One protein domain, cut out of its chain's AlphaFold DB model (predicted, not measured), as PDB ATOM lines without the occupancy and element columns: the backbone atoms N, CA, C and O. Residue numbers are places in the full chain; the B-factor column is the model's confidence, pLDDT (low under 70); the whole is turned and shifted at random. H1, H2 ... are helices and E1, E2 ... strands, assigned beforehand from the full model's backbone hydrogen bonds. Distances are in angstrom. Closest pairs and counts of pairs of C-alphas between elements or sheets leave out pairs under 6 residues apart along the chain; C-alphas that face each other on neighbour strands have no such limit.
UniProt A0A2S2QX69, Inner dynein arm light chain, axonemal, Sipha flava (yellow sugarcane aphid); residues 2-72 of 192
ATOM      1  N   GLN A   2     255.938 282.055 193.248       44.91
ATOM      2  CA  GLN A   2     256.346 282.231 191.850       44.91
ATOM      3  C   GLN A   2     257.780 281.704 191.745       44.91
ATOM      4  O   GLN A   2     258.733 282.394 192.082       44.91
ATOM      5  N   MET A   3     257.908 280.413 191.426       53.41
ATOM      6  CA  MET A   3     259.172 279.661 191.459       53.41
ATOM      7  C   MET A   3     259.549 279.106 190.081       53.41
ATOM      8  O   MET A   3     259.968 277.960 189.955       53.41
ATOM      9  N   THR A   4     259.374 279.887 189.019       61.94
ATOM     10  CA  THR A   4     259.841 279.479 187.690       61.94
ATOM     11  C   THR A   4     260.744 280.564 187.127       61.94
ATOM     12  O   THR A   4     260.289 281.610 186.668       61.94
ATOM     13  N   ARG A   5     262.062 280.332 187.201       76.62
ATOM     14  CA  ARG A   5     263.024 281.159 186.470       76.62
ATOM     15  C   ARG A   5     262.781 280.962 184.981       76.62
ATOM     16  O   ARG A   5     262.734 279.827 184.508       76.62
ATOM     17  N   LYS A   6     262.640 282.074 184.269       85.56
ATOM     18  CA  LYS A   6     262.708 282.127 182.813       85.56
ATOM     19  C   LYS A   6     264.007 282.819 182.438       85.56
ATOM     20  O   LYS A   6     264.345 283.824 183.057       85.56
ATOM     21  N   TRP A   7     264.739 282.273 181.482       88.12
ATOM     22  CA  TRP A   7     265.927 282.923 180.939       88.12
ATOM     23  C   TRP A   7     266.055 282.608 179.458       88.12
ATOM     24  O   TRP A   7     265.610 281.559 178.997       88.12
ATOM     25  N   GLU A   8     266.666 283.521 178.720       88.94
ATOM     26  CA  GLU A   8     266.929 283.357 177.298       88.94
ATOM     27  C   GLU A   8     268.391 282.964 177.097       88.94
ATOM     28  O   GLU A   8     269.289 283.514 177.742       88.94
ATOM     29  N   LYS A   9     268.641 281.981 176.235       89.25
ATOM     30  CA  LYS A   9     269.993 281.602 175.828       89.25
ATOM     31  C   LYS A   9     269.971 281.279 174.341       89.25
ATOM     32  O   LYS A   9     269.232 280.398 173.924       89.25
ATOM     33  N   ASN A  10     270.790 281.986 173.563       83.69
ATOM     34  CA  ASN A  10     270.912 281.813 172.110       83.69
ATOM     35  C   ASN A  10     269.581 281.977 171.338       83.69
ATOM     36  O   ASN A  10     269.330 281.235 170.395       83.69
ATOM     37  N   GLY A  11     268.720 282.921 171.739       87.75
ATOM     38  CA  GLY A  11     267.422 283.167 171.089       87.75
ATOM     39  C   GLY A  11     266.307 282.191 171.482       87.75
ATOM     40  O   GLY A  11     265.175 282.330 171.023       87.75
ATOM     41  N   GLU A  12     266.593 281.215 172.349       85.62
ATOM     42  CA  GLU A  12     265.603 280.284 172.885       85.62
ATOM     43  C   GLU A  12     265.244 280.638 174.333       85.62
ATOM     44  O   GLU A  12     266.114 280.908 175.170       85.62
ATOM     45  N   CYS A  13     263.945 280.611 174.648       85.88
ATOM     46  CA  CYS A  13     263.427 280.906 175.983       85.88
ATOM     47  C   CYS A  13     263.277 279.618 176.802       85.88
ATOM     48  O   CYS A  13     262.459 278.750 176.497       85.88
ATOM     49  N   TYR A  14     264.051 279.515 177.879       85.56
ATOM     50  CA  TYR A  14     264.029 278.402 178.815       85.56
ATOM     51  C   TYR A  14     263.182 278.765 180.030       85.56
ATOM     52  O   TYR A  14     263.292 279.857 180.586       85.56
ATOM     53  N   GLN A  15     262.356 277.823 180.483       85.94
ATOM     54  CA  GLN A  15     261.601 277.949 181.724       85.94
ATOM     55  C   GLN A  15     261.900 276.764 182.636       85.94
ATOM     56  O   GLN A  15     261.709 275.606 182.264       85.94
ATOM     57  N   GLN A  16     262.292 277.057 183.874       81.25
ATOM     58  CA  GLN A  16     262.404 276.045 184.912       81.25
ATOM     59  C   GLN A  16     261.012 275.515 185.268       81.25
ATOM     60  O   GLN A  16     260.135 276.282 185.674       81.25
ATOM     61  N   LYS A  17     260.809 274.203 185.126       79.44
ATOM     62  CA  LYS A  17     259.638 273.496 185.658       79.44
ATOM     63  C   LYS A  17     259.991 272.860 186.997       79.44
ATOM     64  O   LYS A  17     261.107 272.380 187.189       79.44
ATOM     65  N   LEU A  18     259.033 272.866 187.917       79.81
ATOM     66  CA  LEU A  18     259.169 272.167 189.187       79.81
ATOM     67  C   LEU A  18     258.970 270.669 188.957       79.81
ATOM     68  O   LEU A  18     258.087 270.269 188.198       79.81
ATOM     69  N   SER A  19     259.782 269.849 189.623       82.56
ATOM     70  CA  SER A  19     259.551 268.406 189.642       82.56
ATOM     71  C   SER A  19     258.235 268.111 190.368       82.56
ATOM     72  O   SER A  19     257.918 268.742 191.379       82.56
ATOM     73  N   THR A  20     257.473 267.153 189.852       84.56
ATOM     74  CA  THR A  20     256.248 266.621 190.471       84.56
ATOM     75  C   THR A  20     256.481 265.257 191.117       84.56
ATOM     76  O   THR A  20     255.570 264.703 191.725       84.56
ATOM     77  N   HIS A  21     257.700 264.713 191.014       84.75
ATOM     78  CA  HIS A  21     258.030 263.414 191.584       84.75
ATOM     79  C   HIS A  21     258.150 263.506 193.118       84.75
ATOM     80  O   HIS A  21     258.785 264.451 193.615       84.75
ATOM     81  N   PRO A  22     257.565 262.556 193.875       84.44
ATOM     82  CA  PRO A  22     257.749 262.468 195.319       84.44
ATOM     83  C   PRO A  22     259.222 262.267 195.683       84.44
ATOM     84  O   PRO A  22     259.894 261.427 195.095       84.44
ATOM     85  N   GLY A  23     259.720 263.012 196.672       84.31
ATOM     86  CA  GLY A  23     261.129 262.920 197.070       84.31
ATOM     87  C   GLY A  23     261.490 261.576 197.715       84.31
ATOM     88  O   GLY A  23     260.802 261.120 198.641       84.31
ATOM     89  N   ILE A  24     262.595 260.968 197.285       88.12
ATOM     90  CA  ILE A  24     263.193 259.764 197.885       88.12
ATOM     91  C   ILE A  24     264.401 260.110 198.771       88.12
ATOM     92  O   ILE A  24     264.941 261.209 198.713       88.12
ATOM     93  N   LYS A  25     264.862 259.160 199.603       88.31
ATOM     94  CA  LYS A  25     266.040 259.369 200.479       88.31
ATOM     95  C   LYS A  25     267.290 259.797 199.699       88.31
ATOM     96  O   LYS A  25     268.090 260.568 200.215       88.31
ATOM     97  N   LYS A  26     267.440 259.301 198.468       91.31
ATOM     98  CA  LYS A  26     268.540 259.681 197.581       91.31
ATOM     99  C   LYS A  26     268.478 261.165 197.203       91.31
ATOM    100  O   LYS A  26     269.492 261.832 197.326       91.31
ATOM    101  N   ASP A  27     267.299 261.699 196.879       89.06
ATOM    102  CA  ASP A  27     267.132 263.117 196.514       89.06
ATOM    103  C   ASP A  27     267.551 264.060 197.646       89.06
ATOM    104  O   ASP A  27     268.098 265.129 197.396       89.06
ATOM    105  N   ALA A  28     267.307 263.665 198.901       88.88
ATOM    106  CA  ALA A  28     267.758 264.426 200.061       88.88
ATOM    107  C   ALA A  28     269.291 264.443 200.161       88.88
ATOM    108  O   ALA A  28     269.871 265.497 200.402       88.88
ATOM    109  N   LYS A  29     269.944 263.297 199.923       92.69
ATOM    110  CA  LYS A  29     271.408 263.202 199.898       92.69
ATOM    111  C   LYS A  29     272.000 264.030 198.755       92.69
ATOM    112  O   LYS A  29     272.902 264.826 198.991       92.69
ATOM    113  N   ASP A  30     271.440 263.900 197.555       92.94
ATOM    114  CA  ASP A  30     271.864 264.646 196.368       92.94
ATOM    115  C   ASP A  30     271.685 266.166 196.580       92.94
ATOM    116  O   ASP A  30     272.506 266.967 196.131       92.94
ATOM    117  N   LEU A  31     270.631 266.585 197.296       92.88
ATOM    118  CA  LEU A  31     270.407 267.985 197.669       92.88
ATOM    119  C   LEU A  31     271.462 268.497 198.660       92.88
ATOM    120  O   LEU A  31     271.953 269.611 198.477       92.88
ATOM    121  N   THR A  32     271.820 267.702 199.671       93.38
ATOM    122  CA  THR A  32     272.899 268.029 200.615       93.38
ATOM    123  C   THR A  32     274.236 268.159 199.891       93.38
ATOM    124  O   THR A  32     274.848 269.219 199.954       93.38
ATOM    125  N   GLU A  33     274.628 267.158 199.099       94.88
ATOM    126  CA  GLU A  33     275.884 267.179 198.333       94.88
ATOM    127  C   GLU A  33     275.949 268.388 197.377       94.88
ATOM    128  O   GLU A  33     276.999 269.010 197.194       94.88
ATOM    129  N   LYS A  34     274.812 268.777 196.783       93.75
ATOM    130  CA  LYS A  34     274.721 269.968 195.928       93.75
ATOM    131  C   LYS A  34     274.866 271.271 196.714       93.75
ATOM    132  O   LYS A  34     275.488 272.204 196.206       93.75
ATOM    133  N   LEU A  35     274.276 271.358 197.906       93.19
ATOM    134  CA  LEU A  35     274.428 272.516 198.783       93.19
ATOM    135  C   LEU A  35     275.890 272.674 199.206       93.19
ATOM    136  O   LEU A  35     276.434 273.763 199.040       93.19
ATOM    137  N   ASP A  36     276.525 271.594 199.658       92.88
ATOM    138  CA  ASP A  36     277.924 271.586 200.095       92.88
ATOM    139  C   ASP A  36     278.848 272.034 198.961       92.88
ATOM    140  O   ASP A  36     279.631 272.971 199.120       92.88
ATOM    141  N   LYS A  37     278.650 271.482 197.757       93.62
ATOM    142  CA  LYS A  37     279.391 271.897 196.564       93.62
ATOM    143  C   LYS A  37     279.243 273.390 196.268       93.62
ATOM    144  O   LYS A  37     280.215 274.029 195.878       93.62
ATOM    145  N   TYR A  38     278.045 273.963 196.405       91.81
ATOM    146  CA  TYR A  38     277.875 275.401 196.190       91.81
ATOM    147  C   TYR A  38     278.509 276.233 197.302       91.81
ATOM    148  O   TYR A  38     279.093 277.272 197.008       91.81
ATOM    149  N   LEU A  39     278.422 275.796 198.557       90.25
ATOM    150  CA  LEU A  39     279.065 276.490 199.671       90.25
ATOM    151  C   LEU A  39     280.589 276.540 199.487       90.25
ATOM    152  O   LEU A  39     281.172 277.609 199.663       90.25
ATOM    153  N   GLU A  40     281.201 275.440 199.041       90.69
ATOM    154  CA  GLU A  40     282.622 275.384 198.673       90.69
ATOM    155  C   GLU A  40     282.943 276.278 197.468       90.69
ATOM    156  O   GLU A  40     283.882 277.069 197.511       90.69
ATOM    157  N   GLN A  41     282.146 276.206 196.394       91.00
ATOM    158  CA  GLN A  41     282.369 277.001 195.178       91.00
ATOM    159  C   GLN A  41     282.340 278.512 195.422       91.00
ATOM    160  O   GLN A  41     283.047 279.254 194.743       91.00
ATOM    161  N   PHE A  42     281.504 278.972 196.351       86.31
ATOM    162  CA  PHE A  42     281.388 280.385 196.701       86.31
ATOM    163  C   PHE A  42     282.287 280.796 197.881       86.31
ATOM    164  O   PHE A  42     282.133 281.915 198.369       86.31
ATOM    165  N   ASP A  43     283.196 279.920 198.334       83.31
ATOM    166  CA  ASP A  43     284.103 280.135 199.477       83.31
ATOM    167  C   ASP A  43     283.369 280.685 200.718       83.31
ATOM    168  O   ASP A  43     283.761 281.652 201.382       83.31
ATOM    169  N   VAL A  44     282.201 280.104 201.003       80.62
ATOM    170  CA  VAL A  44     281.335 280.575 202.081       80.62
ATOM    171  C   VAL A  44     281.851 280.043 203.415       80.62
ATOM    172  O   VAL A  44     281.645 278.882 203.760       80.62
ATOM    173  N   LYS A  45     282.456 280.924 204.217       78.56
ATOM    174  CA  LYS A  45     282.927 280.581 205.568       78.56
ATOM    175  C   LYS A  45     281.797 280.074 206.475       78.56
ATOM    176  O   LYS A  45     280.669 280.582 206.488       78.56
ATOM    177  N   GLU A  46     282.127 279.094 207.306       70.81
ATOM    178  CA  GLU A  46     281.156 278.348 208.108       70.81
ATOM    179  C   GLU A  46     280.498 279.186 209.222       70.81
ATOM    180  O   GLU A  46     279.288 279.097 209.418       70.81
ATOM    181  N   MET A  47     281.238 280.084 209.878       68.56
ATOM    182  CA  MET A  47     280.702 280.909 210.976       68.56
ATOM    183  C   MET A  47     280.002 282.200 210.538       68.56
ATOM    184  O   MET A  47     279.220 282.761 211.303       68.56
ATOM    185  N   VAL A  48     280.266 282.702 209.330       75.56
ATOM    186  CA  VAL A  48     279.778 284.027 208.919       75.56
ATOM    187  C   VAL A  48     278.498 283.888 208.102       75.56
ATOM    188  O   VAL A  48     278.435 283.129 207.132       75.56
ATOM    189  N   MET A  49     277.464 284.635 208.485       78.31
ATOM    190  CA  MET A  49     276.259 284.784 207.673       78.31
ATOM    191  C   MET A  49     276.541 285.751 206.524       78.31
ATOM    192  O   MET A  49     276.828 286.924 206.750       78.31
ATOM    193  N   SER A  50     276.467 285.248 205.292       85.00
ATOM    194  CA  SER A  50     276.631 286.034 204.067       85.00
ATOM    195  C   SER A  50     275.350 286.010 203.222       85.00
ATOM    196  O   SER A  50     274.576 285.052 203.321       85.00
ATOM    197  N   PRO A  51     275.122 287.013 202.350       87.25
ATOM    198  CA  PRO A  51     273.941 287.041 201.481       87.25
ATOM    199  C   PRO A  51     273.849 285.817 200.559       87.25
ATOM    200  O   PRO A  51     272.768 285.287 200.314       87.25
ATOM    201  N   ILE A  52     274.998 285.333 200.074       89.06
ATOM    202  CA  ILE A  52     275.075 284.139 199.222       89.06
ATOM    203  C   ILE A  52     274.670 282.900 200.021       89.06
ATOM    204  O   ILE A  52     273.862 282.102 199.549       89.06
ATOM    205  N   LYS A  53     275.181 282.767 201.251       88.88
ATOM    206  CA  LYS A  53     274.850 281.659 202.149       88.88
ATOM    207  C   LYS A  53     273.354 281.598 202.411       88.88
ATOM    208  O   LYS A  53     272.733 280.569 202.177       88.88
ATOM    209  N   GLU A  54     272.765 282.710 202.838       88.69
ATOM    210  CA  GLU A  54     271.325 282.801 203.077       88.69
ATOM    211  C   GLU A  54     270.520 282.404 201.840       88.69
ATOM    212  O   GLU A  54     269.572 281.629 201.945       88.69
ATOM    213  N   GLN A  55     270.927 282.874 200.663       90.06
ATOM    214  CA  GLN A  55     270.246 282.550 199.419       90.06
ATOM    215  C   GLN A  55     270.334 281.055 199.072       90.06
ATOM    216  O   GLN A  55     269.351 280.486 198.592       90.06
ATOM    217  N   LEU A  56     271.478 280.406 199.318       92.00
ATOM    218  CA  LEU A  56     271.647 278.962 199.124       92.00
ATOM    219  C   LEU A  56     270.771 278.158 200.092       92.00
ATOM    220  O   LEU A  56     270.043 277.262 199.657       92.00
ATOM    221  N   TYR A  57     270.759 278.523 201.376       92.06
ATOM    222  CA  TYR A  57     269.882 277.895 202.368       92.06
ATOM    223  C   TYR A  57     268.402 278.118 202.048       92.06
ATOM    224  O   TYR A  57     267.612 277.182 202.132       92.06
ATOM    225  N   PHE A  58     268.019 279.318 201.607       91.50
ATOM    226  CA  PHE A  58     266.648 279.623 201.205       91.50
ATOM    227  C   PHE A  58     266.202 278.776 200.005       91.50
ATOM    228  O   PHE A  58     265.084 278.259 199.985       91.50
ATOM    229  N   GLN A  59     267.074 278.585 199.008       90.81
ATOM    230  CA  GLN A  59     266.796 277.699 197.873       90.81
ATOM    231  C   GLN A  59     266.678 276.234 198.297       90.81
ATOM    232  O   GLN A  59     265.727 275.567 197.889       90.81
ATOM    233  N   CYS A  60     267.593 275.749 199.142       92.94
ATOM    234  CA  CYS A  60     267.544 274.391 199.682       92.94
ATOM    235  C   CYS A  60     266.249 274.153 200.475       92.94
ATOM    236  O   CYS A  60     265.530 273.184 200.232       92.94
ATOM    237  N   PHE A  61     265.876 275.089 201.349       93.50
ATOM    238  CA  PHE A  61     264.661 274.985 202.151       93.50
ATOM    239  C   PHE A  61     263.388 275.006 201.297       93.50
ATOM    240  O   PHE A  61     262.458 274.244 201.550       93.50
ATOM    241  N   ASN A  62     263.355 275.805 200.227       92.94
ATOM    242  CA  ASN A  62     262.250 275.788 199.268       92.94
ATOM    243  C   ASN A  62     262.113 274.448 198.533       92.94
ATOM    244  O   ASN A  62     260.991 274.022 198.253       92.94
ATOM    245  N   GLU A  63     263.226 273.777 198.239       92.00
ATOM    246  CA  GLU A  63     263.212 272.444 197.639       92.00
ATOM    247  C   GLU A  63     262.720 271.380 198.634       92.00
ATOM    248  O   GLU A  63     261.902 270.533 198.270       92.00
ATOM    249  N   ILE A  64     263.104 271.478 199.910       92.38
ATOM    250  CA  ILE A  64     262.551 270.634 200.985       92.38
ATOM    251  C   ILE A  64     261.035 270.829 201.095       92.38
ATOM    252  O   ILE A  64     260.284 269.853 201.103       92.38
ATOM    253  N   ILE A  65     260.568 272.082 201.116       93.62
ATOM    254  CA  ILE A  65     259.137 272.406 201.127       93.62
ATOM    255  C   ILE A  65     258.446 271.773 199.918       93.62
ATOM    256  O   ILE A  65     257.430 271.110 200.096       93.62
ATOM    257  N   ARG A  66     259.004 271.901 198.703       92.62
ATOM    258  CA  ARG A  66     258.439 271.273 197.495       92.62
ATOM    259  C   ARG A  66     258.261 269.762 197.677       92.62
ATOM    260  O   ARG A  66     257.184 269.240 197.387       92.62
ATOM    261  N   GLN A  67     259.292 269.063 198.157       91.81
ATOM    262  CA  GLN A  67     259.248 267.612 198.366       91.81
ATOM    263  C   GLN A  67     258.213 267.203 199.422       91.81
ATOM    264  O   GLN A  67     257.507 266.211 199.228       91.81
ATOM    265  N   ILE A  68     258.094 267.966 200.515       92.31
ATOM    266  CA  ILE A  68     257.093 267.734 201.565       92.31
ATOM    267  C   ILE A  68     255.683 267.982 201.025       92.31
ATOM    268  O   ILE A  68     254.827 267.123 201.206       92.31
ATOM    269  N   THR A  69     255.449 269.085 200.307       93.94
ATOM    270  CA  THR A  69     254.136 269.428 199.738       93.94
ATOM    271  C   THR A  69     253.620 268.349 198.787       93.94
ATOM    272  O   THR A  69     252.431 268.046 198.806       93.94
ATOM    273  N   ILE A  70     254.495 267.735 197.982       92.50
ATOM    274  CA  ILE A  70     254.102 266.637 197.078       92.50
ATOM    275  C   ILE A  70     253.640 265.404 197.856       92.50
ATOM    276  O   ILE A  70     252.715 264.723 197.424       92.50
ATOM    277  N   LYS A  71     254.270 265.106 198.999       91.12
ATOM    278  CA  LYS A  71     253.866 263.980 199.855       91.12
ATOM    279  C   LYS A  71     252.607 264.295 200.653       91.12
ATOM    280  O   LYS A  71     251.725 263.452 200.769       91.12
ATOM    281  N   ASN A  72     252.555 265.482 201.244       93.38
ATOM    282  CA  ASN A  72     251.452 265.947 202.063       93.38
ATOM    283  C   ASN A  72     251.317 267.479 201.934       93.38
ATOM    284  O   ASN A  72     252.121 268.222 202.514       93.38
TER     285      ASN A  72
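Overview. This is residues 2 to 72 of the 192 residues of the protein "Inner dynein arm light chain, axonemal" of Sipha flava (yellow sugarcane aphid) (UniProt A0A2S2QX69). Two long helices, H1 and H2, lie side by side as a helical hairpin, and a small two-stranded hairpin, E1 and E2, is held away from them by the link of residues 16 to 24. The strand hairpin with this link makes one arm of an open V and the helix pair makes the other; the strand tip, residues 8 to 13, sticks out at one end, and residues 46 to 51, by the turn between the helices, stand free at another. The printed part has 71 residues, with two named strands and then two named helices in the order E1, E2, H1, H2; the sheet has the order E1 - E2, antiparallel, and the class is mostly helix. The whole is loose, with a radius of gyration of the C-alphas of 14.4 A, and its spans of 37 by 37 by 20 A make it only just flat.

Along the chain. The sheet is made of E1, residues 6 to 9, and E2, residues 12 to 15. E1 begins at C-alpha 6 at (262.708, 282.127, 182.813). H1 is residues 25 to 41, 24.6 A from first to last C-alpha, and begins at C-alpha 25 at (266.040, 259.369, 200.479). H2, the longest helix, is residues 51 to 71, 30.6 A long, and ends at C-alpha 71 at (253.866, 263.980, 199.855).

Arrangement. E1 and E2 form a hairpin over a tight link of 2 residues. They are antiparallel, with 152 degrees between their directions. The C-alphas of Lys 6 and Gln 15 face each other at 4.5 A. N 14 and O 7 are within hydrogen-bond range at 2.8 A, and N 9 and O 12 at 2.9 A. E1 is apart from H1 and H2, and E2 is apart from H2. H1 and H2 form a helical hairpin and run opposite ways at a shallow tilt of 10 degrees. They touch, H2 with residues 53 to 60 alone; their closest C-alphas, those of Leu 35 and Leu 56, are 7.0 A apart. In H1 and H2 every O i to N i+4 pair is within hydrogen-bond range.

Size, cuts and confidence. The two C-alphas farthest apart, those of Gly 11 and Met 47, are 42.1 A apart. The printed part has no cut. The links E2 to H1 and H1 to H2 are short, with 9 residues each. The mean pLDDT of the printed part is 86.4, and residues 2 to 4 and residue 47 are under 70.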